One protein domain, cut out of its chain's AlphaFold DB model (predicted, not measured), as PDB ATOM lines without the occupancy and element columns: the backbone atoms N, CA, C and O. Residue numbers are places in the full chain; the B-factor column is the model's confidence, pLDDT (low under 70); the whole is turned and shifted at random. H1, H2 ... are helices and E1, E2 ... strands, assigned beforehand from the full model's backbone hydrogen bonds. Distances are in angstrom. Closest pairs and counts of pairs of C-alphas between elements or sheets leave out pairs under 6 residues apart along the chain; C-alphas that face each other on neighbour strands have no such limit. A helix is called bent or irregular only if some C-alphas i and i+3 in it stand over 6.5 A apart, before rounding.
ATOM      1  N   ASP A  72     101.505 133.163 191.889       77.88
ATOM      2  CA  ASP A  72     100.432 132.447 192.585       77.88
ATOM      3  C   ASP A  72      99.098 132.726 191.866       77.88
ATOM      4  O   ASP A  72      98.637 133.871 191.879       77.88
ATOM      5  N   PRO A  73      98.449 131.718 191.247       79.88
ATOM      6  CA  PRO A  73      97.165 131.895 190.564       79.88
ATOM      7  C   PRO A  73      96.039 132.380 191.485       79.88
ATOM      8  O   PRO A  73      95.029 132.881 190.999       79.88
ATOM      9  N   ASN A  74      96.196 132.216 192.803       85.25
ATOM     10  CA  ASN A  74      95.211 132.611 193.807       85.25
ATOM     11  C   ASN A  74      95.508 133.985 194.425       85.25
ATOM     12  O   ASN A  74      94.785 134.422 195.327       85.25
ATOM     13  N   GLN A  75      96.561 134.673 193.967       79.88
ATOM     14  CA  GLN A  75      96.889 136.011 194.437       79.88
ATOM     15  C   GLN A  75      95.735 136.971 194.124       79.88
ATOM     16  O   GLN A  75      95.317 137.131 192.977       79.88
ATOM     17  N   LYS A  76      95.213 137.632 195.162       77.31
ATOM     18  CA  LYS A  76      94.159 138.639 195.005       77.31
ATOM     19  C   LYS A  76      94.724 139.904 194.359       77.31
ATOM     20  O   LYS A  76      95.852 140.299 194.642       77.31
ATOM     21  N   VAL A  77      93.905 140.547 193.533       70.00
ATOM     22  CA  VAL A  77      94.240 141.813 192.873       70.00
ATOM     23  C   VAL A  77      94.431 142.904 193.933       70.00
ATOM     24  O   VAL A  77      93.527 143.151 194.732       70.00
ATOM     25  N   GLU A  78      95.599 143.554 193.948       67.38
ATOM     26  CA  GLU A  78      95.791 144.794 194.707       67.38
ATOM     27  C   GLU A  78      95.049 145.933 194.002       67.38
ATOM     28  O   GLU A  78      95.092 146.061 192.778       67.38
ATOM     29  N   TRP A  79      94.364 146.776 194.769       54.00
ATOM     30  CA  TRP A  79      93.735 147.969 194.218       54.00
ATOM     31  C   TRP A  79      94.813 148.993 193.836       54.00
ATOM     32  O   TRP A  79      95.631 149.368 194.677       54.00
ATOM     33  N   SER A  80      94.821 149.447 192.579       58.06
ATOM     34  CA  SER A  80      95.703 150.521 192.110       58.06
ATOM     35  C   SER A  80      94.938 151.520 191.247       58.06
ATOM     36  O   SER A  80      94.220 151.115 190.336       58.06
ATOM     37  N   GLU A  81      95.142 152.814 191.489       47.53
ATOM     38  CA  GLU A  81      94.491 153.912 190.751       47.53
ATOM     39  C   GLU A  81      95.082 154.169 189.353       47.53
ATOM     40  O   GLU A  81      94.509 154.919 188.566       47.53
ATOM     41  N   TYR A  82      96.225 153.565 189.020       51.97
ATOM     42  CA  TYR A  82      96.912 153.806 187.753       51.97
ATOM     43  C   TYR A  82      96.457 152.812 186.682       51.97
ATOM     44  O   TYR A  82      96.546 151.598 186.872       51.97
ATOM     45  N   SER A  83      96.039 153.318 185.517       56.56
ATOM     46  CA  SER A  83      95.961 152.514 184.296       56.56
ATOM     47  C   SER A  83      97.376 152.048 183.963       56.56
ATOM     48  O   SER A  83      98.197 152.824 183.483       56.56
ATOM     49  N   GLY A  84      97.700 150.797 184.290       64.88
ATOM     50  CA  GLY A  84      99.078 150.308 184.301       64.88
ATOM     51  C   GLY A  84      99.767 150.220 182.936       64.88
ATOM     52  O   GLY A  84     100.878 149.703 182.897       64.88
ATOM     53  N   ILE A  85      99.137 150.682 181.850       79.69
ATOM     54  CA  ILE A  85      99.627 150.577 180.475       79.69
ATOM     55  C   ILE A  85     100.530 151.772 180.134       79.69
ATOM     56  O   ILE A  85     100.166 152.925 180.350       79.69
ATOM     57  N   ARG A  86     101.706 151.502 179.564       85.06
ATOM     58  CA  ARG A  86     102.633 152.496 179.016       85.06
ATOM     59  C   ARG A  86     102.937 152.195 177.558       85.06
ATOM     60  O   ARG A  86     103.261 151.063 177.219       85.06
ATOM     61  N   ARG A  87     102.899 153.226 176.716       88.44
ATOM     62  CA  ARG A  87     103.271 153.177 175.296       88.44
ATOM     63  C   ARG A  87     104.759 153.485 175.155       88.44
ATOM     64  O   ARG A  87     105.157 154.638 175.264       88.44
ATOM     65  N   ILE A  88     105.572 152.451 174.970       92.81
ATOM     66  CA  ILE A  88     107.040 152.549 174.933       92.81
ATOM     67  C   ILE A  88     107.582 152.755 173.513       92.81
ATOM     68  O   ILE A  88     108.725 153.174 173.358       92.81
ATOM     69  N   GLY A  89     106.771 152.529 172.472       93.88
ATOM     70  CA  GLY A  89     107.184 152.749 171.081       93.88
ATOM     71  C   GLY A  89     107.494 154.208 170.734       93.88
ATOM     72  O   GLY A  89     108.281 154.472 169.828       93.88
ATOM     73  N   SER A  90     106.967 155.171 171.497       92.62
ATOM     74  CA  SER A  90     107.315 156.591 171.355       92.62
ATOM     75  C   SER A  90     108.807 156.874 171.579       92.62
ATOM     76  O   SER A  90     109.320 157.868 171.073       92.62
ATOM     77  N   LEU A  91     109.541 155.988 172.265       94.19
ATOM     78  CA  LEU A  91     110.982 156.141 172.475       94.19
ATOM     79  C   LEU A  91     111.786 156.108 171.165       94.19
ATOM     80  O   LEU A  91     112.823 156.761 171.089       94.19
ATOM     81  N   TYR A  92     111.309 155.433 170.113       97.12
ATOM     82  CA  TYR A  92     111.948 155.528 168.793       97.12
ATOM     83  C   TYR A  92     111.678 156.876 168.121       97.12
ATOM     84  O   TYR A  92     112.572 157.440 167.491       97.12
ATOM     85  N   LEU A  93     110.466 157.424 168.282       96.44
ATOM     86  CA  LEU A  93     110.139 158.767 167.793       96.44
ATOM     87  C   LEU A  93     111.026 159.816 168.479       96.44
ATOM     88  O   LEU A  93     111.506 160.736 167.814       96.44
ATOM     89  N   ARG A  94     111.319 159.622 169.772       94.69
ATOM     90  CA  ARG A  94     112.176 160.503 170.579       94.69
ATOM     91  C   ARG A  94     113.578 160.652 170.023       94.69
ATOM     92  O   ARG A  94     114.071 161.772 169.960       94.69
ATOM     93  N   ILE A  95     114.186 159.566 169.543       96.00
ATOM     94  CA  ILE A  95     115.520 159.619 168.923       96.00
ATOM     95  C   ILE A  95     115.548 160.649 167.789       96.00
ATOM     96  O   ILE A  95     116.481 161.445 167.681       96.00
ATOM     97  N   ILE A  96     114.525 160.640 166.933       98.06
ATOM     98  CA  ILE A  96     114.436 161.564 165.802       98.06
ATOM     99  C   ILE A  96     114.037 162.964 166.263       98.06
ATOM    100  O   ILE A  96     114.613 163.943 165.790       98.06
ATOM    101  N   PHE A  97     113.081 163.063 167.187       97.31
ATOM    102  CA  PHE A  97     112.649 164.333 167.763       97.31
ATOM    103  C   PHE A  97     113.835 165.106 168.361       97.31
ATOM    104  O   PHE A  97     114.029 166.278 168.045       97.31
ATOM    105  N   ASP A  98     114.688 164.439 169.140       96.00
ATOM    106  CA  ASP A  98     115.864 165.055 169.760       96.00
ATOM    107  C   ASP A  98     116.927 165.434 168.713       96.00
ATOM    108  O   ASP A  98     117.559 166.487 168.803       96.00
ATOM    109  N   ARG A  99     117.079 164.636 167.645       97.81
ATOM    110  CA  ARG A  99     117.965 164.964 166.511       97.81
ATOM    111  C   ARG A  99     117.526 166.203 165.733       97.81
ATOM    112  O   ARG A  99     118.374 166.819 165.092       97.81
ATOM    113  N   LEU A 100     116.242 166.571 165.770       98.19
ATOM    114  CA  LEU A 100     115.757 167.815 165.162       98.19
ATOM    115  C   LEU A 100     116.196 169.062 165.941       98.19
ATOM    116  O   LEU A 100     116.097 170.153 165.385       98.19
ATOM    117  N   GLN A 101     116.691 168.916 167.177       97.62
ATOM    118  CA  GLN A 101     117.229 170.007 168.004       97.62
ATOM    119  C   GLN A 101     116.247 171.177 168.185       97.62
ATOM    120  O   GLN A 101     116.619 172.350 168.130       97.62
ATOM    121  N   LEU A 102     114.957 170.875 168.357       97.62
ATOM    122  CA  LEU A 102     113.922 171.907 168.485       97.62
ATOM    123  C   LEU A 102     114.077 172.723 169.779       97.62
ATOM    124  O   LEU A 102     113.698 173.887 169.808       97.62
ATOM    125  N   ASP A 103     114.709 172.159 170.806       96.31
ATOM    126  CA  ASP A 103     115.141 172.854 172.023       96.31
ATOM    127  C   ASP A 103     116.040 174.061 171.712       96.31
ATOM    128  O   ASP A 103     115.850 175.137 172.275       96.31
ATOM    129  N   GLN A 104     116.964 173.927 170.757       97.44
ATOM    130  CA  GLN A 104     117.858 175.015 170.354       97.44
ATOM    131  C   GLN A 104     117.093 176.166 169.702       97.44
ATOM    132  O   GLN A 104     117.454 177.332 169.868       97.44
ATOM    133  N   PHE A 105     116.019 175.853 168.973       98.06
ATOM    134  CA  PHE A 105     115.128 176.880 168.448       98.06
ATOM    135  C   PHE A 105     114.404 177.614 169.582       98.06
ATOM    136  O   PHE A 105     114.405 178.842 169.592       98.06
ATOM    137  N   LEU A 106     113.865 176.885 170.565       97.56
ATOM    138  CA  LEU A 106     113.200 177.479 171.732       97.56
ATOM    139  C   LEU A 106     114.143 178.414 172.508       97.56
ATOM    140  O   LEU A 106     113.778 179.547 172.816       97.56
ATOM    141  N   VAL A 107     115.395 177.994 172.728       97.25
ATOM    142  CA  VAL A 107     116.444 178.854 173.307       97.25
ATOM    143  C   VAL A 107     116.640 180.122 172.470       97.25
ATOM    144  O   VAL A 107     116.745 181.217 173.021       97.25
ATOM    145  N   SER A 108     116.681 179.997 171.140       97.50
ATOM    146  CA  SER A 108     116.955 181.129 170.247       97.50
ATOM    147  C   SER A 108     115.865 182.204 170.243       97.50
ATOM    148  O   SER A 108     116.180 183.373 170.021       97.50
ATOM    149  N   ILE A 109     114.615 181.830 170.535       96.81
ATOM    150  CA  ILE A 109     113.484 182.764 170.658       96.81
ATOM    151  C   ILE A 109     113.274 183.259 172.099       96.81
ATOM    152  O   ILE A 109     112.318 183.978 172.374       96.81
ATOM    153  N   GLY A 110     114.180 182.913 173.020       95.25
ATOM    154  CA  GLY A 110     114.178 183.424 174.390       95.25
ATOM    155  C   GLY A 110     113.313 182.641 175.377       95.25
ATOM    156  O   GLY A 110     112.929 183.198 176.402       95.25
ATOM    157  N   ASP A 111     113.013 181.367 175.109       95.56
ATOM    158  CA  ASP A 111     112.299 180.525 176.070       95.56
ATOM    159  C   ASP A 111     113.122 180.323 177.357       95.56
ATOM    160  O   ASP A 111     114.241 179.808 177.337       95.56
ATOM    161  N   HIS A 112     112.555 180.702 178.502       91.44
ATOM    162  CA  HIS A 112     113.160 180.498 179.821       91.44
ATOM    163  C   HIS A 112     112.786 179.147 180.457       91.44
ATOM    164  O   HIS A 112     113.346 178.773 181.488       91.44
ATOM    165  N   HIS A 113     111.863 178.402 179.845       92.38
ATOM    166  CA  HIS A 113     111.337 177.119 180.306       92.38
ATOM    167  C   HIS A 113     111.472 176.015 179.244       92.38
ATOM    168  O   HIS A 113     110.630 175.119 179.172       92.38
ATOM    169  N   VAL A 114     112.577 176.030 178.485       93.50
ATOM    170  CA  VAL A 114     112.857 175.126 177.349       93.50
ATOM    171  C   VAL A 114     112.503 173.672 177.642       93.50
ATOM    172  O   VAL A 114     111.823 173.037 176.842       93.50
ATOM    173  N   GLN A 115     112.901 173.140 178.803       90.88
ATOM    174  CA  GLN A 115     112.643 171.738 179.138       90.88
ATOM    175  C   GLN A 115     111.148 171.417 179.274       90.88
ATOM    176  O   GLN A 115     110.705 170.321 178.933       90.88
ATOM    177  N   LYS A 116     110.343 172.355 179.774       90.50
ATOM    178  CA  LYS A 116     108.894 172.172 179.866       90.50
ATOM    179  C   LYS A 116     108.264 172.315 178.482       90.50
ATOM    180  O   LYS A 116     107.518 171.428 178.078       90.50
ATOM    181  N   SER A 117     108.628 173.354 177.736       93.69
ATOM    182  CA  SER A 117     108.146 173.612 176.376       93.69
ATOM    183  C   SER A 117     108.445 172.464 175.410       93.69
ATOM    184  O   SER A 117     107.569 172.048 174.654       93.69
ATOM    185  N   ILE A 118     109.652 171.891 175.468       93.75
ATOM    186  CA  ILE A 118     110.044 170.769 174.612       93.75
ATOM    187  C   ILE A 118     109.283 169.487 174.970       93.75
ATOM    188  O   ILE A 118     108.904 168.740 174.072       93.75
ATOM    189  N   ASN A 119     108.983 169.260 176.257       91.31
ATOM    190  CA  ASN A 119     108.151 168.136 176.694       91.31
ATOM    191  C   ASN A 119     106.704 168.285 176.196       91.31
ATOM    192  O   ASN A 119     106.094 167.301 175.781       91.31
ATOM    193  N   VAL A 120     106.159 169.506 176.227       92.69
ATOM    194  CA  VAL A 120     104.823 169.808 175.688       92.69
ATOM    195  C   VAL A 120     104.800 169.570 174.182       92.69
ATOM    196  O   VAL A 120     103.924 168.865 173.688       92.69
ATOM    197  N   LEU A 121     105.790 170.090 173.452       94.50
ATOM    198  CA  LEU A 121     105.891 169.900 172.007       94.50
ATOM    199  C   LEU A 121     106.025 168.417 171.633       94.50
ATOM    200  O   LEU A 121     105.356 167.962 170.707       94.50
ATOM    201  N   GLU A 122     106.853 167.662 172.360       93.44
ATOM    202  CA  GLU A 122     106.991 166.213 172.186       93.44
ATOM    203  C   GLU A 122     105.636 165.506 172.321       93.44
ATOM    204  O   GLU A 122     105.257 164.734 171.438       93.44
ATOM    205  N   LEU A 123     104.886 165.801 173.390       91.38
ATOM    206  CA  LEU A 123     103.579 165.194 173.638       91.38
ATOM    207  C   LEU A 123     102.590 165.484 172.499       91.38
ATOM    208  O   LEU A 123     101.969 164.557 171.981       91.38
ATOM    209  N   LEU A 124     102.475 166.747 172.081       93.44
ATOM    210  CA  LEU A 124     101.552 167.162 171.015       93.44
ATOM    211  C   LEU A 124     101.892 166.490 169.676       93.44
ATOM    212  O   LEU A 124     101.004 166.061 168.939       93.44
ATOM    213  N   VAL A 125     103.184 166.355 169.373       95.00
ATOM    214  CA  VAL A 125     103.659 165.681 168.159       95.00
ATOM    215  C   VAL A 125     103.399 164.175 168.216       95.00
ATOM    216  O   VAL A 125     103.000 163.595 167.209       95.00
ATOM    217  N   TYR A 126     103.571 163.518 169.365       93.25
ATOM    218  CA  TYR A 126     103.268 162.086 169.490       93.25
ATOM    219  C   TYR A 126     101.777 161.801 169.427       93.25
ATOM    220  O   TYR A 126     101.377 160.873 168.725       93.25
ATOM    221  N   ASN A 127     100.956 162.628 170.075       91.94
ATOM    222  CA  ASN A 127      99.507 162.543 169.944       91.94
ATOM    223  C   ASN A 127      99.091 162.638 168.472       91.94
ATOM    224  O   ASN A 127      98.332 161.805 167.983       91.94
ATOM    225  N   MET A 128      99.692 163.566 167.726       94.12
ATOM    226  CA  MET A 128      99.468 163.683 166.291       94.12
ATOM    227  C   MET A 128      99.895 162.430 165.503       94.12
ATOM    228  O   MET A 128      99.181 162.019 164.595       94.12
ATOM    229  N   VAL A 129     101.026 161.792 165.835       95.06
ATOM    230  CA  VAL A 129     101.465 160.546 165.167       95.06
ATOM    231  C   VAL A 129     100.474 159.399 165.387       95.06
ATOM    232  O   VAL A 129     100.191 158.658 164.447       95.06
ATOM    233  N   PHE A 130      99.988 159.219 166.616       91.75
ATOM    234  CA  PHE A 130      99.194 158.044 166.988       91.75
ATOM    235  C   PHE A 130      97.688 158.223 166.785       91.75
ATOM    236  O   PHE A 130      96.995 157.244 166.507       91.75
ATOM    237  N   TYR A 131      97.188 159.453 166.892       90.81
ATOM    238  CA  TYR A 131      95.754 159.736 166.976       90.81
ATOM    239  C   TYR A 131      95.254 160.728 165.923       90.81
ATOM    240  O   TYR A 131      94.050 160.913 165.790       90.81
ATOM    241  N   ASP A 132      96.158 161.349 165.156       91.56
ATOM    242  CA  ASP A 132      95.844 162.422 164.199       91.56
ATOM    243  C   ASP A 132      95.182 163.668 164.831       91.56
ATOM    244  O   ASP A 132      94.670 164.542 164.129       91.56
ATOM    245  N   ASP A 133      95.249 163.777 166.162       91.31
ATOM    246  CA  ASP A 133      94.776 164.893 166.976       91.31
ATOM    247  C   ASP A 133      95.825 165.180 168.067       91.31
ATOM    248  O   ASP A 133      96.118 164.295 168.875       91.31
ATOM    249  N   PRO A 134      96.427 166.384 168.118       89.81
ATOM    250  CA  PRO A 134      97.474 166.685 169.088       89.81
ATOM    251  C   PRO A 134      96.937 166.835 170.525       89.81
ATOM    252  O   PRO A 134      97.731 166.784 171.466       89.81
ATOM    253  N   TYR A 135      95.620 166.990 170.715       87.75
ATOM    254  CA  TYR A 135      94.988 167.334 171.993       87.75
ATOM    255  C   TYR A 135      94.185 166.189 172.642       87.75
ATOM    256  O   TYR A 135      93.884 166.260 173.830       87.75
ATOM    257  N   ASP A 136      93.831 165.133 171.909       75.19
ATOM    258  CA  ASP A 136      92.868 164.116 172.383       75.19
ATOM    259  C   ASP A 136      93.398 163.268 173.567       75.19
ATOM    260  O   ASP A 136      92.666 162.879 174.480       75.19
ATOM    261  N   HIS A 137      94.714 163.049 173.633       70.12
ATOM    262  CA  HIS A 137      95.319 162.063 174.535       70.12
ATOM    263  C   HIS A 137      96.310 162.637 175.558       70.12
ATOM    264  O   HIS A 137      97.258 161.963 175.953       70.12
ATOM    265  N   PHE A 138      96.067 163.840 176.095       64.81
ATOM    266  CA  PHE A 138      96.906 164.436 177.157       64.81
ATOM    267  C   PHE A 138      97.130 163.545 178.397       64.81
ATOM    268  O   PHE A 138      98.077 163.760 179.150       64.81
ATOM    269  N   LYS A 139      96.272 162.543 178.635       59.56
ATOM    270  CA  LYS A 139      96.410 161.594 179.755       59.56
ATOM    271  C   LYS A 139      97.401 160.462 179.477       59.56
ATOM    272  O   LYS A 139      97.964 159.912 180.428       59.56
ATOM    273  N   ASP A 140      97.646 160.141 178.209       62.75
ATOM    274  CA  ASP A 140      98.632 159.150 177.792       62.75
ATOM    275  C   ASP A 140     100.006 159.816 177.802       62.75
ATOM    276  O   ASP A 140     100.584 160.122 176.770       62.75
ATOM    277  N   ASN A 141     100.545 160.079 178.991       57.97
ATOM    278  CA  ASN A 141     101.756 160.884 179.144       57.97
ATOM    279  C   ASN A 141     103.004 160.316 178.430       57.97
ATOM    280  O   ASN A 141     104.049 160.907 178.578       57.97
ATOM    281  N   PHE A 142     103.006 159.174 177.727       62.25
ATOM    282  CA  PHE A 142     104.214 158.559 177.116       62.25
ATOM    283  C   PHE A 142     105.478 158.543 178.024       62.25
ATOM    284  O   PHE A 142     106.604 158.452 177.539       62.25
ATOM    285  N   GLY A 143     105.308 158.632 179.355       56.34
ATOM    286  CA  GLY A 143     106.383 158.807 180.348       56.34
ATOM    287  C   GLY A 143     106.844 160.240 180.657       56.34
ATOM    288  O   GLY A 143     107.795 160.393 181.418       56.34
ATOM    289  N   SER A 144     106.221 161.274 180.099       54.62
ATOM    290  CA  SER A 144     106.528 162.688 180.307       54.62
ATOM    291  C   SER A 144     105.920 163.264 181.587       54.62
ATOM    292  O   SER A 144     105.009 162.711 182.209       54.62
ATOM    293  N   VAL A 145     106.458 164.425 181.963       64.88
ATOM    294  CA  VAL A 145     105.937 165.329 182.996       64.88
ATOM    295  C   VAL A 145     104.441 165.566 182.772       64.88
ATOM    296  O   VAL A 145     104.001 165.643 181.627       64.88
ATOM    297  N   ARG A 146     103.669 165.716 183.856       72.75
ATOM    298  CA  ARG A 146     102.262 166.126 183.777       72.75
ATOM    299  C   ARG A 146     102.170 167.432 182.984       72.75
ATOM    300  O   ARG A 146     102.794 168.422 183.372       72.75
ATOM    301  N   ILE A 147     101.434 167.397 181.883       78.38
ATOM    302  CA  ILE A 147     101.166 168.534 181.004       78.38
ATOM    303  C   ILE A 147      99.672 168.835 181.085       78.38
ATOM    304  O   ILE A 147      98.859 167.911 181.129       78.38
ATOM    305  N   ASP A 148      99.326 170.113 181.162       84.25
ATOM    306  CA  ASP A 148      97.943 170.583 181.121       84.25
ATOM    307  C   ASP A 148      97.719 171.622 180.011       84.25
ATOM    308  O   ASP A 148      98.635 171.997 179.277       84.25
ATOM    309  N   ASP A 149      96.474 172.076 179.874       87.25
ATOM    310  CA  ASP A 149      96.081 173.022 178.827       87.25
ATOM    311  C   ASP A 149      96.808 174.374 178.940       87.25
ATOM    312  O   ASP A 149      97.008 175.052 177.930       87.25
ATOM    313  N   GLN A 150      97.223 174.785 180.148       90.06
ATOM    314  CA  GLN A 150      97.969 176.034 180.327       90.06
ATOM    315  C   GLN A 150      99.379 175.903 179.764       90.06
ATOM    316  O   GLN A 150      99.842 176.811 179.075       90.06
ATOM    317  N   ASP A 151     100.032 174.764 179.996       90.75
ATOM    318  CA  ASP A 151     101.351 174.475 179.430       90.75
ATOM    319  C   ASP A 151     101.331 174.535 177.890       90.75
ATOM    320  O   ASP A 151     102.236 175.088 177.258       90.75
ATOM    321  N   VAL A 152     100.268 174.003 177.279       92.00
ATOM    322  CA  VAL A 152     100.047 174.028 175.823       92.00
ATOM    323  C   VAL A 152      99.853 175.452 175.325       92.00
ATOM    324  O   VAL A 152     100.502 175.860 174.362       92.00
ATOM    325  N   LEU A 153      98.998 176.227 175.996       93.12
ATOM    326  CA  LEU A 153      98.741 177.617 175.637       93.12
ATOM    327  C   LEU A 153     100.009 178.476 175.751       93.12
ATOM    328  O   LEU A 153     100.252 179.329 174.898       93.12
ATOM    329  N   MET A 154     100.841 178.243 176.769       94.12
ATOM    330  CA  MET A 154     102.122 178.935 176.932       94.12
ATOM    331  C   MET A 154     103.077 178.644 175.772       94.12
ATOM    332  O   MET A 154     103.618 179.584 175.189       94.12
ATOM    333  N   LEU A 155     103.237 177.369 175.395       95.06
ATOM    334  CA  LEU A 155     104.047 176.984 174.237       95.06
ATOM    335  C   LEU A 155     103.533 177.648 172.952       95.06
ATOM    336  O   LEU A 155     104.318 178.183 172.173       95.06
ATOM    337  N   GLN A 156     102.218 177.626 172.729       94.00
ATOM    338  CA  GLN A 156     101.611 178.196 171.528       94.00
ATOM    339  C   GLN A 156     101.806 179.708 171.452       94.00
ATOM    340  O   GLN A 156     102.285 180.193 170.434       94.00
ATOM    341  N   ASN A 157     101.520 180.441 172.528       94.44
ATOM    342  CA  ASN A 157     101.720 181.892 172.572       94.44
ATOM    343  C   ASN A 157     103.183 182.286 172.330       94.44
ATOM    344  O   ASN A 157     103.452 183.338 171.758       94.44
ATOM    345  N   MET A 158     104.126 181.445 172.761       94.75
ATOM    346  CA  MET A 158     105.550 181.652 172.520       94.75
ATOM    347  C   MET A 158     105.946 181.378 171.062       94.75
ATOM    348  O   MET A 158     106.740 182.124 170.497       94.75
ATOM    349  N   LEU A 159     105.415 180.321 170.439       93.88
ATOM    350  CA  LEU A 159     105.741 179.964 169.054       93.88
ATOM    351  C   LEU A 159     105.021 180.834 168.013       93.88
ATOM    352  O   LEU A 159     105.553 181.016 166.921       93.88
ATOM    353  N   ASP A 160     103.833 181.354 168.327       91.69
ATOM    354  CA  ASP A 160     102.968 182.105 167.404       91.69
ATOM    355  C   ASP A 160     103.683 183.268 166.684       91.69
ATOM    356  O   ASP A 160     103.687 183.287 165.449       91.69
ATOM    357  N   PRO A 161     104.409 184.173 167.376       93.56
ATOM    358  CA  PRO A 161     105.138 185.247 166.697       93.56
ATOM    359  C   PRO A 161     106.334 184.759 165.858       93.56
ATOM    360  O   PRO A 161     106.815 185.504 165.005       93.56
ATOM    361  N   HIS A 162     106.801 183.521 166.058       93.12
ATOM    362  CA  HIS A 162     107.986 182.944 165.407       93.12
ATOM    363  C   HIS A 162     107.654 181.804 164.431       93.12
ATOM    364  O   HIS A 162     108.536 181.059 164.001       93.12
ATOM    365  N   TYR A 163     106.388 181.668 164.040       87.44
ATOM    366  CA  TYR A 163     105.877 180.535 163.268       87.44
ATOM    367  C   TYR A 163     106.669 180.246 161.978       87.44
ATOM    368  O   TYR A 163     107.082 179.113 161.714       87.44
ATOM    369  N   GLY A 164     106.944 181.284 161.181       89.62
ATOM    370  CA  GLY A 164     107.701 181.144 159.933       89.62
ATOM    371  C   GLY A 164     109.169 180.765 160.157       89.62
ATOM    372  O   GLY A 164     109.733 179.971 159.400       89.62
ATOM    373  N   GLU A 165     109.789 181.296 161.212       93.75
ATOM    374  CA  GLU A 165     111.156 180.945 161.610       93.75
ATOM    375  C   GLU A 165     111.224 179.486 162.062       93.75
ATOM    376  O   GLU A 165     112.134 178.759 161.655       93.75
ATOM    377  N   PHE A 166     110.215 179.030 162.808       93.75
ATOM    378  CA  PHE A 166     110.137 177.663 163.303       93.75
ATOM    379  C   PHE A 166     110.009 176.643 162.170       93.75
ATOM    380  O   PHE A 166     110.776 175.681 162.110       93.75
ATOM    381  N   ILE A 167     109.119 176.878 161.200       92.06
ATOM    382  CA  ILE A 167     108.979 175.995 160.028       92.06
ATOM    383  C   ILE A 167     110.285 175.935 159.230       92.06
ATOM    384  O   ILE A 167     110.713 174.856 158.812       92.06
ATOM    385  N   ASN A 168     110.951 177.075 159.033       93.25
ATOM    386  CA  ASN A 168     112.237 177.114 158.338       93.25
ATOM    387  C   ASN A 168     113.328 176.357 159.106       93.25
ATOM    388  O   ASN A 168     114.136 175.659 158.484       93.25
ATOM    389  N   TYR A 169     113.326 176.445 160.437       96.75
ATOM    390  CA  TYR A 169     114.218 175.680 161.300       96.75
ATOM    391  C   TYR A 169     113.987 174.172 161.139       96.75
ATOM    392  O   TYR A 169     114.922 173.446 160.786       96.75
ATOM    393  N   VAL A 170     112.739 173.706 161.284       96.19
ATOM    394  CA  VAL A 170     112.360 172.294 161.092       96.19
ATOM    395  C   VAL A 170     112.753 171.818 159.693       96.19
ATOM    396  O   VAL A 170     113.378 170.770 159.549       96.19
ATOM    397  N   LYS A 171     112.462 172.605 158.649       95.44
ATOM    398  CA  LYS A 171     112.815 172.282 157.258       95.44
ATOM    399  C   LYS A 171     114.313 172.120 157.057       95.44
ATOM    400  O   LYS A 171     114.744 171.186 156.372       95.44
ATOM    401  N   LYS A 172     115.109 173.017 157.640       96.50
ATOM    402  CA  LYS A 172     116.569 172.955 157.590       96.50
ATOM    403  C   LYS A 172     117.074 171.689 158.280       96.50
ATOM    404  O   LYS A 172     117.796 170.926 157.644       96.50
ATOM    405  N   GLN A 173     116.661 171.439 159.522       98.12
ATOM    406  CA  GLN A 173     117.120 170.280 160.296       98.12
ATOM    407  C   GLN A 173     116.693 168.957 159.660       98.12
ATOM    408  O   GLN A 173     117.523 168.083 159.432       98.12
ATOM    409  N   ALA A 174     115.431 168.843 159.248       97.94
ATOM    410  CA  ALA A 174     114.930 167.667 158.549       97.94
ATOM    411  C   ALA A 174     115.701 167.391 157.249       97.94
ATOM    412  O   ALA A 174     116.020 166.243 156.951       97.94
ATOM    413  N   SER A 175     116.039 168.434 156.482       97.19
ATOM    414  CA  SER A 175     116.835 168.292 155.254       97.19
ATOM    415  C   SER A 175     118.261 167.818 155.530       97.19
ATOM    416  O   SER A 175     118.794 167.041 154.744       97.19
ATOM    417  N   LEU A 176     118.871 168.269 156.630       97.50
ATOM    418  CA  LEU A 176     120.192 167.805 157.052       97.50
ATOM    419  C   LEU A 176     120.150 166.329 157.465       97.50
ATOM    420  O   LEU A 176     120.978 165.549 157.004       97.50
ATOM    421  N   LEU A 177     119.160 165.940 158.274       97.94
ATOM    422  CA  LEU A 177     119.003 164.565 158.755       97.94
ATOM    423  C   LEU A 177     118.644 163.577 157.642       97.94
ATOM    424  O   LEU A 177     119.108 162.443 157.669       97.94
ATOM    425  N   ALA A 178     117.846 163.994 156.657       97.00
ATOM    426  CA  ALA A 178     117.434 163.127 155.556       97.00
ATOM    427  C   ALA A 178     118.565 162.817 154.560       97.00
ATOM    428  O   ALA A 178     118.466 161.850 153.804       97.00
ATOM    429  N   GLY A 179     119.617 163.641 154.502       95.12
ATOM    430  CA  GLY A 179     120.726 163.462 153.567       95.12
ATOM    431  C   GLY A 179     120.262 163.353 152.107       95.12
ATOM    432  O   GLY A 179     119.777 164.318 151.517       95.12
ATOM    433  N   LYS A 180     120.424 162.163 151.513       92.81
ATOM    434  CA  LYS A 180     120.033 161.855 150.122       92.81
ATOM    435  C   LYS A 180     118.522 161.654 149.932       92.81
ATOM    436  O   LYS A 180     118.047 161.661 148.798       92.81
ATOM    437  N   HIS A 181     117.775 161.429 151.011       95.69
ATOM    438  CA  HIS A 181     116.365 161.066 150.940       95.69
ATOM    439  C   HIS A 181     115.463 162.280 150.645       95.69
ATOM    440  O   HIS A 181     115.739 163.398 151.088       95.69
ATOM    441  N   PRO A 182     114.345 162.106 149.915       93.56
ATOM    442  CA  PRO A 182     113.545 163.215 149.387       93.56
ATOM    443  C   PRO A 182     112.567 163.823 150.417       93.56
ATOM    444  O   PRO A 182     111.363 163.898 150.174       93.56
ATOM    445  N   ILE A 183     113.057 164.303 151.567       94.56
ATOM    446  CA  ILE A 183     112.219 164.871 152.649       94.56
ATOM    447  C   ILE A 183     111.504 166.175 152.260       94.56
ATOM    448  O   ILE A 183     110.436 166.485 152.783       94.56
ATOM    449  N   LYS A 184     112.065 166.932 151.304       89.19
ATOM    450  CA  LYS A 184     111.565 168.262 150.911       89.19
ATOM    451  C   LYS A 184     110.099 168.255 150.467       89.19
ATOM    452  O   LYS A 184     109.402 169.225 150.733       89.19
ATOM    453  N   ARG A 185     109.633 167.140 149.885       86.69
ATOM    454  CA  ARG A 185     108.251 166.967 149.405       86.69
ATOM    455  C   ARG A 185     107.197 167.127 150.496       86.69
ATOM    456  O   ARG A 185     106.076 167.514 150.185       86.69
ATOM    457  N   ILE A 186     107.530 166.826 151.755       88.81
ATOM    458  CA  ILE A 186     106.595 167.031 152.869       88.81
ATOM    459  C   ILE A 186     106.280 168.525 152.971       88.81
ATOM    460  O   ILE A 186     105.122 168.909 152.924       88.81
ATOM    461  N   PHE A 187     107.301 169.382 152.979       89.12
ATOM    462  CA  PHE A 187     107.132 170.828 153.143       89.12
ATOM    463  C   PHE A 187     106.360 171.502 152.003       89.12
ATOM    464  O   PHE A 187     105.766 172.550 152.234       89.12
ATOM    465  N   ASP A 188     106.327 170.912 150.806       82.12
ATOM    466  CA  ASP A 188     105.531 171.432 149.686       82.12
ATOM    467  C   ASP A 188     104.021 171.358 149.983       82.12
ATOM    468  O   ASP A 188     103.266 172.229 149.564       82.12
ATOM    469  N   HIS A 189     103.581 170.366 150.766       69.94
ATOM    470  CA  HIS A 189     102.184 170.227 151.203       69.94
ATOM    471  C   HIS A 189     101.836 171.159 152.370       69.94
ATOM    472  O   HIS A 189     100.665 171.439 152.613       69.94
ATOM    473  N   PHE A 190     102.855 171.658 153.069       73.62
ATOM    474  CA  PHE A 190     102.727 172.559 154.211       73.62
ATOM    475  C   PHE A 190     103.150 173.993 153.867       73.62
ATOM    476  O   PHE A 190     103.257 174.836 154.748       73.62
ATOM    477  N   SER A 191     103.329 174.352 152.592       64.31
ATOM    478  CA  SER A 191     103.612 175.748 152.209       64.31
ATOM    479  C   SER A 191     102.495 176.728 152.605       64.31
ATOM    480  O   SER A 191     102.692 177.937 152.567       64.31
ATOM    481  N   LEU A 192     101.331 176.192 152.977       64.38
ATOM    482  CA  LEU A 192     100.137 176.885 153.439       64.38
ATOM    483  C   LEU A 192      99.800 176.488 154.893       64.38
ATOM    484  O   LEU A 192      98.639 176.307 155.223       64.38
ATOM    485  N   THR A 193     100.795 176.246 155.752       67.19
ATOM    486  CA  THR A 193     100.524 175.928 157.167       67.19
ATOM    487  C   THR A 193      99.823 177.134 157.818       67.19
ATOM    488  O   THR A 193     100.363 178.238 157.751       67.19
ATOM    489  N   PHE A 194      98.631 176.957 158.405       69.00
ATOM    490  CA  PHE A 194      97.825 178.074 158.937       69.00
ATOM    491  C   PHE A 194      97.518 177.972 160.434       69.00
ATOM    492  O   PHE A 194      96.977 178.914 161.009       69.00
ATOM    493  N   SER A 195      97.834 176.844 161.077       86.88
ATOM    494  CA  SER A 195      97.556 176.623 162.498       86.88
ATOM    495  C   SER A 195      98.710 175.930 163.225       86.88
ATOM    496  O   SER A 195      99.589 175.324 162.608       86.88
ATOM    497  N   MET A 196      98.700 175.977 164.559       88.38
ATOM    498  CA  MET A 196      99.636 175.195 165.381       88.38
ATOM    499  C   MET A 196      99.454 173.684 165.191       88.38
ATOM    500  O   MET A 196     100.435 172.947 165.160       88.38
ATOM    501  N   SER A 197      98.215 173.221 164.985       90.44
ATOM    502  CA  SER A 197      97.933 171.803 164.724       90.44
ATOM    503  C   SER A 197      98.619 171.316 163.445       90.44
ATOM    504  O   SER A 197      99.242 170.254 163.426       90.44
ATOM    505  N   ASP A 198      98.601 172.134 162.392       90.50
ATOM    506  CA  ASP A 198      99.276 171.821 161.133       90.50
ATOM    507  C   ASP A 198     100.805 171.738 161.296       90.50
ATOM    508  O   ASP A 198     101.443 170.902 160.655       90.50
ATOM    509  N   ILE A 199     101.406 172.538 162.191       91.75
ATOM    510  CA  ILE A 199     102.830 172.403 162.543       91.75
ATOM    511  C   ILE A 199     103.095 171.069 163.229       91.75
ATOM    512  O   ILE A 199     104.037 170.369 162.855       91.75
ATOM    513  N   TYR A 200     102.286 170.693 164.219       94.56
ATOM    514  CA  TYR A 200     102.467 169.413 164.905       94.56
ATOM    515  C   TYR A 200     102.338 168.244 163.921       94.56
ATOM    516  O   TYR A 200     103.139 167.310 163.967       94.56
ATOM    517  N   ARG A 201     101.415 168.345 162.955       95.12
ATOM    518  CA  ARG A 201     101.252 167.394 161.843       95.12
ATOM    519  C   ARG A 201     102.465 167.352 160.922       95.12
ATOM    520  O   ARG A 201     102.917 166.262 160.569       95.12
ATOM    521  N   LEU A 202     103.026 168.506 160.566       94.88
ATOM    522  CA  LEU A 202     104.261 168.590 159.788       94.88
ATOM    523  C   LEU A 202     105.415 167.881 160.510       94.88
ATOM    524  O   LEU A 202     106.087 167.039 159.913       94.88
ATOM    525  N   ILE A 203     105.634 168.191 161.790       96.69
ATOM    526  CA  ILE A 203     106.722 167.603 162.584       96.69
ATOM    527  C   ILE A 203     106.510 166.090 162.741       96.69
ATOM    528  O   ILE A 203     107.452 165.326 162.539       96.69
ATOM    529  N   ALA A 204     105.281 165.643 163.012       97.12
ATOM    530  CA  ALA A 204     104.925 164.226 163.084       97.12
ATOM    531  C   ALA A 204     105.286 163.477 161.788       97.12
ATOM    532  O   ALA A 204     105.962 162.446 161.831       97.12
ATOM    533  N   GLN A 205     104.922 164.026 160.623       96.69
ATOM    534  CA  GLN A 205     105.269 163.432 159.328       96.69
ATOM    535  C   GLN A 205     106.779 163.420 159.076       96.69
ATOM    536  O   GLN A 205     107.305 162.429 158.567       96.69
ATOM    537  N   VAL A 206     107.486 164.495 159.438       97.69
ATOM    538  CA  VAL A 206     108.949 164.567 159.343       97.69
ATOM    539  C   VAL A 206     109.597 163.473 160.188       97.69
ATOM    540  O   VAL A 206     110.454 162.753 159.679       97.69
ATOM    541  N   ILE A 207     109.168 163.304 161.439       98.44
ATOM    542  CA  ILE A 207     109.723 162.307 162.360       98.44
ATOM    543  C   ILE A 207     109.513 160.892 161.832       98.44
ATOM    544  O   ILE A 207     110.478 160.138 161.716       98.44
ATOM    545  N   VAL A 208     108.280 160.540 161.455       98.31
ATOM    546  CA  VAL A 208     107.968 159.204 160.923       98.31
ATOM    547  C   VAL A 208     108.764 158.930 159.645       98.31
ATOM    548  O   VAL A 208     109.266 157.822 159.446       98.31
ATOM    549  N   ARG A 209     108.932 159.940 158.783       97.81
ATOM    550  CA  ARG A 209     109.689 159.797 157.537       97.81
ATOM    551  C   ARG A 209     111.183 159.605 157.778       97.81
ATOM    552  O   ARG A 209     111.780 158.750 157.135       97.81
ATOM    553  N   LEU A 210     111.777 160.384 158.677       98.44
ATOM    554  CA  LEU A 210     113.190 160.258 159.037       98.44
ATOM    555  C   LEU A 210     113.470 158.918 159.724       98.44
ATOM    556  O   LEU A 210     114.437 158.256 159.365       98.44
ATOM    557  N   LEU A 211     112.584 158.473 160.622       98.38
ATOM    558  CA  LEU A 211     112.650 157.142 161.226       98.38
ATOM    559  C   LEU A 211     112.635 156.047 160.148       98.38
ATOM    560  O   LEU A 211     113.459 155.142 160.158       98.38
ATOM    561  N   LYS A 212     111.735 156.157 159.164       98.31
ATOM    562  CA  LYS A 212     111.696 155.241 158.015       98.31
ATOM    563  C   LYS A 212     112.976 155.291 157.172       98.31
ATOM    564  O   LYS A 212     113.431 154.244 156.731       98.31
ATOM    565  N   TYR A 213     113.543 156.472 156.934       98.12
ATOM    566  CA  TYR A 213     114.782 156.616 156.161       98.12
ATOM    567  C   TYR A 213     115.987 155.989 156.857       98.12
ATOM    568  O   TYR A 213     116.771 155.316 156.192       98.12
ATOM    569  N   ASP A 214     116.093 156.131 158.178       98.19
ATOM    570  CA  ASP A 214     117.114 155.425 158.951       98.19
ATOM    571  C   ASP A 214     116.975 153.902 158.763       98.19
ATOM    572  O   ASP A 214     117.969 153.232 158.495       98.19
ATOM    573  N   LEU A 215     115.752 153.350 158.816       98.19
ATOM    574  CA  LEU A 215     115.514 151.920 158.555       98.19
ATOM    575  C   LEU A 215     115.906 151.510 157.122       98.19
ATOM    576  O   LEU A 215     116.507 150.454 156.926       98.19
ATOM    577  N   GLU A 216     115.612 152.348 156.124       97.94
ATOM    578  CA  GLU A 216     115.986 152.110 154.721       97.94
ATOM    579  C   GLU A 216     117.498 152.110 154.510       97.94
ATOM    580  O   GLU A 216     118.014 151.266 153.774       97.94
ATOM    581  N   ASP A 217     118.221 152.997 155.190       96.81
ATOM    582  CA  ASP A 217     119.683 153.010 155.156       96.81
ATOM    583  C   ASP A 217     120.302 151.779 155.844       96.81
ATOM    584  O   ASP A 217     121.419 151.394 155.498       96.81
ATOM    585  N   HIS A 218     119.556 151.102 156.726       96.56
ATOM    586  CA  HIS A 218     119.920 149.807 157.320       96.56
ATOM    587  C   HIS A 218     119.399 148.595 156.523       96.56
ATOM    588  O   HIS A 218     119.585 147.453 156.938       96.56
ATOM    589  N   GLY A 219     118.790 148.816 155.352       97.00
ATOM    590  CA  GLY A 219     118.354 147.751 154.446       97.00
ATOM    591  C   GLY A 219     116.924 147.250 154.664       97.00
ATOM    592  O   GLY A 219     116.546 146.238 154.072       97.00
ATOM    593  N   TYR A 220     116.108 147.951 155.457       97.56
ATOM    594  CA  TYR A 220     114.710 147.593 155.707       97.56
ATOM    595  C   TYR A 220     113.745 148.553 155.011       97.56
ATOM    596  O   TYR A 220     113.913 149.764 155.058       97.56
ATOM    597  N   SER A 221     112.677 148.035 154.402       95.88
ATOM    598  CA  SER A 221     111.656 148.869 153.758       95.88
ATOM    599  C   SER A 221     110.261 148.490 154.234       95.88
ATOM    600  O   SER A 221     109.851 147.333 154.132       95.88
ATOM    601  N   PHE A 222     109.526 149.482 154.738       95.69
ATOM    602  CA  PHE A 222     108.170 149.329 155.261       95.69
ATOM    603  C   PHE A 222     107.286 150.505 154.846       95.69
ATOM    604  O   PHE A 222     107.775 151.592 154.520       95.69
ATOM    605  N   LYS A 223     105.964 150.314 154.890       97.06
ATOM    606  CA  LYS A 223     105.024 151.435 154.785       97.06
ATOM    607  C   LYS A 223     105.030 152.231 156.087       97.06
ATOM    608  O   LYS A 223     105.152 151.664 157.169       97.06
ATOM    609  N   GLU A 224     104.798 153.537 155.984       96.12
ATOM    610  CA  GLU A 224     104.645 154.416 157.156       96.12
ATOM    611  C   GLU A 224     103.504 153.951 158.069       96.12
ATOM    612  O   GLU A 224     103.650 153.977 159.284       96.12
ATOM    613  N   SER A 225     102.416 153.424 157.497       97.06
ATOM    614  CA  SER A 225     101.302 152.852 158.261       97.06
ATOM    615  C   SER A 225     101.713 151.654 159.118       97.06
ATOM    616  O   SER A 225     101.250 151.521 160.245       97.06
ATOM    617  N   ASP A 226     102.584 150.782 158.599       97.94
ATOM    618  CA  ASP A 226     103.039 149.586 159.317       97.94
ATOM    619  C   ASP A 226     104.018 149.966 160.437       97.94
ATOM    620  O   ASP A 226     103.993 149.374 161.519       97.94
ATOM    621  N   LEU A 227     104.833 150.998 160.191       98.19
ATOM    622  CA  LEU A 227     105.707 151.607 161.188       98.19
ATOM    623  C   LEU A 227     104.901 152.234 162.328       98.19
ATOM    624  O   LEU A 227     105.065 151.815 163.470       98.19
ATOM    625  N   ILE A 228     103.988 153.162 162.026       97.75
ATOM    626  CA  ILE A 228     103.146 153.829 163.033       97.75
ATOM    627  C   ILE A 228     102.359 152.792 163.835       97.75
ATOM    628  O   ILE A 228     102.385 152.827 165.063       97.75
ATOM    629  N   LYS A 229     101.734 151.814 163.163       97.12
ATOM    630  CA  LYS A 229     100.996 150.739 163.833       97.12
ATOM    631  C   LYS A 229     101.882 149.938 164.786       97.12
ATOM    632  O   LYS A 229     101.448 149.615 165.885       97.12
ATOM    633  N   THR A 230     103.108 149.612 164.381       98.00
ATOM    634  CA  THR A 230     104.041 148.884 165.251       98.00
ATOM    635  C   THR A 230     104.402 149.718 166.475       98.00
ATOM    636  O   THR A 230     104.313 149.213 167.587       98.00
ATOM    637  N   LEU A 231     104.744 150.996 166.294       96.81
ATOM    638  CA  LEU A 231     105.082 151.899 167.399       96.81
ATOM    639  C   LEU A 231     103.908 152.082 168.375       96.81
ATOM    640  O   LEU A 231     104.118 152.085 169.586       96.81
ATOM    641  N   ASP A 232     102.683 152.185 167.858       93.25
ATOM    642  CA  ASP A 232     101.458 152.325 168.652       93.25
ATOM    643  C   ASP A 232     101.164 151.076 169.501       93.25
ATOM    644  O   ASP A 232     100.766 151.169 170.667       93.25
ATOM    645  N   GLN A 233     101.414 149.894 168.928       94.19
ATOM    646  CA  GLN A 233     101.202 148.604 169.580       94.19
ATOM    647  C   GLN A 233     102.219 148.296 170.678       94.19
ATOM    648  O   GLN A 233     101.919 147.460 171.527       94.19
ATOM    649  N   LEU A 234     103.390 148.944 170.688       94.81
ATOM    650  CA  LEU A 234     104.420 148.760 171.714       94.81
ATOM    651  C   LEU A 234     103.962 149.322 173.063       94.81
ATOM    652  O   LEU A 234     104.366 150.399 173.507       94.81
ATOM    653  N   GLN A 235     103.097 148.552 173.709       92.75
ATOM    654  CA  GLN A 235     102.493 148.820 174.996       92.75
ATOM    655  C   GLN A 235     102.959 147.790 176.013       92.75
ATOM    656  O   GLN A 235     103.083 146.602 175.713       92.75
ATOM    657  N   VAL A 236     103.185 148.237 177.238       91.38
ATOM    658  CA  VAL A 236     103.523 147.372 178.364       91.38
ATOM    659  C   VAL A 236     102.594 147.666 179.521       91.38
ATOM    660  O   VAL A 236     102.205 148.813 179.701       91.38
ATOM    661  N   TYR A 237     102.257 146.671 180.331       87.62
ATOM    662  CA  TYR A 237     101.433 146.866 181.520       87.62
ATOM    663  C   TYR A 237     102.188 146.503 182.793       87.62
ATOM    664  O   TYR A 237     103.024 145.599 182.788       87.62
ATOM    665  N   HIS A 238     101.896 147.197 183.894       84.25
ATOM    666  CA  HIS A 238     102.380 146.811 185.217       84.25
ATOM    667  C   HIS A 238     101.878 145.407 185.556       84.25
ATOM    668  O   HIS A 238     100.693 145.207 185.820       84.25
ATOM    669  N   ARG A 239     102.794 144.439 185.582       78.75
ATOM    670  CA  ARG A 239     102.499 143.093 186.077       78.75
ATOM    671  C   ARG A 239     102.696 143.017 187.585       78.75
ATOM    672  O   ARG A 239     101.920 142.376 188.283       78.75
ATOM    673  N   THR A 240     103.743 143.670 188.080       76.31
ATOM    674  CA  THR A 240     104.029 143.846 189.507       76.31
ATOM    675  C   THR A 240     104.539 145.267 189.744       76.31
ATOM    676  O   THR A 240     104.709 146.039 188.797       76.31
ATOM    677  N   LYS A 241     104.839 145.617 191.002       75.94
ATOM    678  CA  LYS A 241     105.492 146.896 191.315       75.94
ATOM    679  C   LYS A 241     106.823 147.063 190.582       75.94
ATOM    680  O   LYS A 241     107.136 148.169 190.211       75.94
ATOM    681  N   GLN A 242     107.573 145.986 190.339       80.56
ATOM    682  CA  GLN A 242     108.932 146.064 189.786       80.56
ATOM    683  C   GLN A 242     109.030 145.700 188.300       80.56
ATOM    684  O   GLN A 242     110.100 145.869 187.716       80.56
ATOM    685  N   ILE A 243     107.965 145.160 187.698       84.56
ATOM    686  CA  ILE A 243     108.008 144.589 186.347       84.56
ATOM    687  C   ILE A 243     106.859 145.105 185.493       84.56
ATOM    688  O   ILE A 243     105.689 145.013 185.883       84.56
ATOM    689  N   TYR A 244     107.202 145.500 184.271       88.25
ATOM    690  CA  TYR A 244     106.262 145.593 183.165       88.25
ATOM    691  C   TYR A 244     106.315 144.351 182.278       88.25
ATOM    692  O   TYR A 244     107.386 143.780 182.067       88.25
ATOM    693  N   GLN A 245     105.172 143.970 181.716       90.94
ATOM    694  CA  GLN A 245     105.085 142.939 180.685       90.94
ATOM    695  C   GLN A 245     104.582 143.532 179.366       90.94
ATOM    696  O   GLN A 245     103.682 144.372 179.367       90.94
ATOM    697  N   ALA A 246     105.147 143.074 178.250       94.19
ATOM    698  CA  ALA A 246     104.700 143.417 176.905       94.19
ATOM    699  C   ALA A 246     103.245 142.987 176.635       94.19
ATOM    700  O   ALA A 246     102.831 141.880 176.974       94.19
ATOM    701  N   MET A 247     102.481 143.864 175.980       93.75
ATOM    702  CA  MET A 247     101.137 143.595 175.435       93.75
ATOM    703  C   MET A 247     101.155 143.348 173.923       93.75
ATOM    704  O   MET A 247     100.110 143.311 173.277       93.75
ATOM    705  N   TYR A 248     102.343 143.214 173.347       94.62
ATOM    706  CA  TYR A 248     102.562 143.082 171.918       94.62
ATOM    707  C   TYR A 248     103.356 141.813 171.616       94.62
ATOM    708  O   TYR A 248     103.899 141.157 172.504       94.62
ATOM    709  N   GLN A 249     103.412 141.464 170.335       92.88
ATOM    710  CA  GLN A 249     104.227 140.367 169.826       92.88
ATOM    711  C   GLN A 249     105.317 140.920 168.916       92.88
ATOM    712  O   GLN A 249     105.143 141.966 168.285       92.88
ATOM    713  N   GLY A 250     106.427 140.190 168.819       91.31
ATOM    714  CA  GLY A 250     107.476 140.501 167.859       91.31
ATOM    715  C   GLY A 250     106.931 140.541 166.432       91.31
ATOM    716  O   GLY A 250     106.128 139.697 166.031       91.31
ATOM    717  N   ASN A 251     107.378 141.521 165.654       95.19
ATOM    718  CA  ASN A 251     107.084 141.616 164.231       95.19
ATOM    719  C   ASN A 251     108.332 142.095 163.462       95.19
ATOM    720  O   ASN A 251     109.329 142.498 164.063       95.19
ATOM    721  N   HIS A 252     108.296 142.031 162.129       96.69
ATOM    722  CA  HIS A 252     109.451 142.394 161.297       96.69
ATOM    723  C   HIS A 252     109.863 143.869 161.417       96.69
ATOM    724  O   HIS A 252     111.046 144.171 161.288       96.69
ATOM    725  N   VAL A 253     108.915 144.773 161.686       98.19
ATOM    726  CA  VAL A 253     109.187 146.203 161.882       98.19
ATOM    727  C   VAL A 253     109.881 146.434 163.223       98.19
ATOM    728  O   VAL A 253     110.890 147.126 163.265       98.19
ATOM    729  N   LEU A 254     109.398 145.813 164.306       98.12
ATOM    730  CA  LEU A 254     110.026 145.879 165.628       98.12
ATOM    731  C   LEU A 254     111.450 145.331 165.582       98.12
ATOM    732  O   LEU A 254     112.371 145.955 166.094       98.12
ATOM    733  N   ARG A 255     111.645 144.195 164.907       97.00
ATOM    734  CA  ARG A 255     112.981 143.634 164.715       97.00
ATOM    735  C   ARG A 255     113.916 144.628 164.018       97.00
ATOM    736  O   ARG A 255     115.032 144.818 164.480       97.00
ATOM    737  N   ALA A 256     113.461 145.272 162.944       98.00
ATOM    738  CA  ALA A 256     114.258 146.268 162.231       98.00
ATOM    739  C   ALA A 256     114.566 147.502 163.094       98.00
ATOM    740  O   ALA A 256     115.689 148.002 163.075       98.00
ATOM    741  N   LEU A 257     113.589 147.976 163.875       98.19
ATOM    742  CA  LEU A 257     113.773 149.069 164.830       98.19
ATOM    743  C   LEU A 257     114.839 148.724 165.877       98.19
ATOM    744  O   LEU A 257     115.717 149.540 166.148       98.19
ATOM    745  N   GLU A 258     114.816 147.511 166.425       96.69
ATOM    746  CA  GLU A 258     115.806 147.072 167.410       96.69
ATOM    747  C   GLU A 258     117.186 146.794 166.824       96.69
ATOM    748  O   GLU A 258     118.192 147.145 167.437       96.69
ATOM    749  N   GLU A 259     117.261 146.227 165.620       93.25
ATOM    750  CA  GLU A 259     118.526 146.053 164.899       93.25
ATOM    751  C   GLU A 259     119.148 147.408 164.502       93.25
ATOM    752  O   GLU A 259     120.364 147.485 164.353       93.25
ATOM    753  N   THR A 260     118.345 148.476 164.389       95.06
ATOM    754  CA  THR A 260     118.808 149.832 164.036       95.06
ATOM    755  C   THR A 260     119.168 150.685 165.259       95.06
ATOM    756  O   THR A 260     120.185 151.375 165.252       95.06
ATOM    757  N   TYR A 261     118.344 150.670 166.312       94.88
ATOM    758  CA  TYR A 261     118.470 151.605 167.441       94.88
ATOM    759  C   TYR A 261     118.869 150.960 168.767       94.88
ATOM    760  O   TYR A 261     119.269 151.679 169.682       94.88
ATOM    761  N   HIS A 262     118.767 149.634 168.884       94.06
ATOM    762  CA  HIS A 262     119.162 148.874 170.072       94.06
ATOM    763  C   HIS A 262     118.559 149.419 171.381       94.06
ATOM    764  O   HIS A 262     119.243 149.554 172.402       94.06
ATOM    765  N   LEU A 263     117.267 149.761 171.357       92.50
ATOM    766  CA  LEU A 263     116.573 150.278 172.534       92.50
ATOM    767  C   LEU A 263     116.171 149.166 173.515       92.50
ATOM    768  O   LEU A 263     115.859 149.479 174.666       92.50
ATOM    769  N   GLY A 264     116.221 147.896 173.122       93.94
ATOM    770  CA  GLY A 264     115.810 146.752 173.935       93.94
ATOM    771  C   GLY A 264     114.333 146.809 174.308       93.94
ATOM    772  O   GLY A 264     113.988 146.546 175.457       93.94
ATOM    773  N   LEU A 265     113.482 147.245 173.377       94.75
ATOM    774  CA  LEU A 265     112.026 147.339 173.486       94.75
ATOM    775  C   LEU A 265     111.317 146.155 172.809       94.75
ATOM    776  O   LEU A 265     110.141 146.269 172.490       94.75
ATOM    777  N   ASP A 266     112.000 145.021 172.661       95.25
ATOM    778  CA  ASP A 266     111.499 143.745 172.130       95.25
ATOM    779  C   ASP A 266     111.469 142.608 173.170       95.25
ATOM    780  O   ASP A 266     111.323 141.432 172.826       95.25
ATOM    781  N   TYR A 267     111.593 142.940 174.458       92.62
ATOM    782  CA  TYR A 267     111.523 141.973 175.551       92.62
ATOM    783  C   TYR A 267     110.090 141.713 176.016       92.62
ATOM    784  O   TYR A 267     109.250 142.606 176.068       92.62
ATOM    785  N   GLU A 268     109.819 140.486 176.466       92.31
ATOM    786  CA  GLU A 268     108.531 140.162 177.092       92.31
ATOM    787  C   GLU A 268     108.377 140.831 178.469       92.31
ATOM    788  O   GLU A 268     107.269 141.192 178.864       92.31
ATOM    789  N   TYR A 269     109.488 141.034 179.187       90.81
ATOM    790  CA  TYR A 269     109.519 141.587 180.541       90.81
ATOM    791  C   TYR A 269     110.548 142.708 180.666       90.81
ATOM    792  O   TYR A 269     111.669 142.596 180.170       90.81
ATOM    793  N   TYR A 270     110.185 143.750 181.411       89.81
ATOM    794  CA  TYR A 270     111.029 144.910 181.678       89.81
ATOM    795  C   TYR A 270     111.066 145.211 183.162       89.81
ATOM    796  O   TYR A 270     110.024 145.240 183.815       89.81
ATOM    797  N   LEU A 271     112.251 145.529 183.676       87.88
ATOM    798  CA  LEU A 271     112.359 146.129 184.998       87.88
ATOM    799  C   LEU A 271     111.826 147.558 184.959       87.88
ATOM    800  O   LEU A 271     112.151 148.323 184.050       87.88
ATOM    801  N   GLU A 272     111.036 147.923 185.967       85.62
ATOM    802  CA  GLU A 272     110.521 149.283 186.120       85.62
ATOM    803  C   GLU A 272     111.671 150.294 186.152       85.62
ATOM    804  O   GLU A 272     111.607 151.301 185.456       85.62
ATOM    805  N   SER A 273     112.754 150.004 186.881       84.19
ATOM    806  CA  SER A 273     113.935 150.873 186.948       84.19
ATOM    807  C   SER A 273     114.523 151.168 185.570       84.19
ATOM    808  O   SER A 273     114.726 152.331 185.230       84.19
ATOM    809  N   ASP A 274     114.750 150.119 184.779       87.06
ATOM    810  CA  ASP A 274     115.414 150.206 183.479       87.06
ATOM    811  C   ASP A 274     114.519 150.931 182.467       87.06
ATOM    812  O   ASP A 274     114.988 151.761 181.687       87.06
ATOM    813  N   LEU A 275     113.213 150.640 182.480       87.62
ATOM    814  CA  LEU A 275     112.271 151.292 181.578       87.62
ATOM    815  C   LEU A 275     112.078 152.766 181.949       87.62
ATOM    816  O   LEU A 275     112.121 153.626 181.073       87.62
ATOM    817  N   MET A 276     111.930 153.077 183.238       85.06
ATOM    818  CA  MET A 276     111.799 154.460 183.701       85.06
ATOM    819  C   MET A 276     113.062 155.276 183.415       85.06
ATOM    820  O   MET A 276     112.953 156.455 183.095       85.06
ATOM    821  N   GLU A 277     114.251 154.673 183.485       86.44
ATOM    822  CA  GLU A 277     115.498 155.325 183.078       86.44
ATOM    823  C   GLU A 277     115.488 155.695 181.588       86.44
ATOM    824  O   GLU A 277     115.803 156.834 181.253       86.44
ATOM    825  N   LYS A 278     115.026 154.798 180.706       87.50
ATOM    826  CA  LYS A 278     114.863 155.089 179.266       87.50
ATOM    827  C   LYS A 278     113.827 156.181 178.983       87.50
ATOM    828  O   LYS A 278     113.939 156.900 177.995       87.50
ATOM    829  N   MET A 279     112.796 156.287 179.821       83.44
ATOM    830  CA  MET A 279     111.716 157.261 179.643       83.44
ATOM    831  C   MET A 279     112.069 158.663 180.147       83.44
ATOM    832  O   MET A 279     111.440 159.628 179.703       83.44
ATOM    833  N   LYS A 280     113.061 158.804 181.032       80.69
ATOM    834  CA  LYS A 280     113.515 160.114 181.513       80.69
ATOM    835  C   LYS A 280     114.206 160.888 180.391       80.69
ATOM    836  O   LYS A 280     115.141 160.388 179.771       80.69
ATOM    837  N   ARG A 281     113.783 162.136 180.175       69.44
ATOM    838  CA  ARG A 281     114.603 163.116 179.453       69.44
ATOM    839  C   ARG A 281     115.711 163.602 180.400       69.44
ATOM    840  O   ARG A 281     115.390 163.899 181.553       69.44
ATOM    841  N   PRO A 282     116.983 163.625 179.972       56.47
ATOM    842  CA  PRO A 282     118.032 164.278 180.746       56.47
ATOM    843  C   PRO A 282     117.705 165.772 180.880       56.47
ATOM    844  O   PRO A 282     117.246 166.377 179.912       56.47
ATOM    845  N   GLU A 283     117.875 166.309 182.091       48.94
ATOM    846  CA  GLU A 283     117.733 167.743 182.406       48.94
ATOM    847  C   GLU A 283     118.906 168.574 181.872       48.94
ATOM    848  O   GLU A 283     120.039 168.034 181.812       48.94
TER     849      GLU A 283
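This is residues 72 to 283 of the 283 residues of an uncharacterized protein of Intestinibaculum porci (UniProt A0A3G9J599). A body of crossing helices is built round the long helix H6, with H4b and H5 side by side with it, H1, H3 and H7 about perpendicular to it, and H8 making a corner with it near the end of H6, at residues 214 to 215. At one end of this body sits a small twisted sheet of four strands with the short helix H9 standing up from it, and residues 72 to 77 stick out as a free tail. The printed part has 212 residues, with nine named helices and four named strands in the order E1 H1 H2 H3 H4 H5 H6 H7 E2 E3 H8 E4 H9; the sheet runs E1 E2 E3 E4, antiparallel throughout. The class is mixed, helices and strands, with 121 residues in helices and 14 in strands. The whole is compact, with a radius of gyration of the C-alphas of 18.0 A and spans of 60 by 43 by 27 A.

After residues 72 to 84, which hold no named element, E1 is residues 85 to 87, from C-alpha 85 at (99.627, 150.577, 180.475). H1 is residues 90 to 99, 14.4 A long, and H2 residues 102 to 108. H3, residues 114 to 131, is 25.2 A long. H4, residues 149 to 178, was assigned as one helix by its hydrogen bonds but is bent, with C-alphas 161 and 164 8.3 A apart. Its arms are H4a, residues 149 to 161, 19.5 A, and H4b, residues 164 to 178, 20.9 A; H4a is irregular, with C-alphas 158 and 161 6.9 A apart. H5 is residues 184 to 189. H6, residues 196 to 217, is 31.6 A long and begins at C-alpha 196 (99.636, 175.195, 165.381). H7 is residues 224 to 233, E2 residues 235 to 238, E3 residues 243 to 246, H8 residues 252 to 261 and E4 residues 269 to 271. H9, residues 272 to 279, ends at C-alpha 279 (111.716, 157.261, 179.643).

H6 is the hub and touches six other helices. It touches H4b at a shallow tilt of 9 degrees, the same way, with the C-alphas of Ala 178 and Leu 210 closest at 6.2 A. H5 touches residues 202 to 206 of H6 alone, closest at Ile 186 and Val 206, C-alphas 7.3 A apart; the two form a helical hairpin. H3 touches H6 about perpendicular at 78 degrees, closest at the C-alphas of Val 125 and Tyr 200, 5.1 A. H1 touches H6 about perpendicular at 86 degrees, closest at the C-alphas of Ile 96 and Ile 207, 5.9 A. H7 touches H6 at the C-alphas of Val 208 and Glu 224, 6.9 A, and H8 touches it at those of Leu 215 and Thr 260, 6.7 A. H4a touches H3, closest at the C-alphas of Ser 117 and Leu 155, 5.7 A. H2 touches H3, closest at the C-alphas of Asp 103 and Ile 118, 6.1 A, and the two form a helical hairpin. E1 and E2 are within hydrogen-bond range at N 86 and O 236, 2.7 A, the hairpin E2 and E3 at N 237 and O 245, 2.9 A, and E3 and E4 at N 244 and O 270, 2.9 A. H9 is on the sheet over E4, at a height of 7.4 A, and stands up from it at 72 degrees. Every O i to N i+4 pair is within hydrogen-bond range in H2, H3, H4b, H6, H7, H8 and H9; the counts are 5 of 6 in H1, 8 of 9 in H4a and 0 of 2 in H5, where 3 of 3 O i to N i+3 pairs are.

The C-alphas of Asn 74 and Ser 191 are farthest apart, at 60.5 A. The printed part has no cut. The link from H3 to H4, 17 residues, is long. Mean pLDDT of the printed part is 88.8; residues 78 to 84, 138 to 145, 189, 191 to 194 and 281 to 283 are under 70.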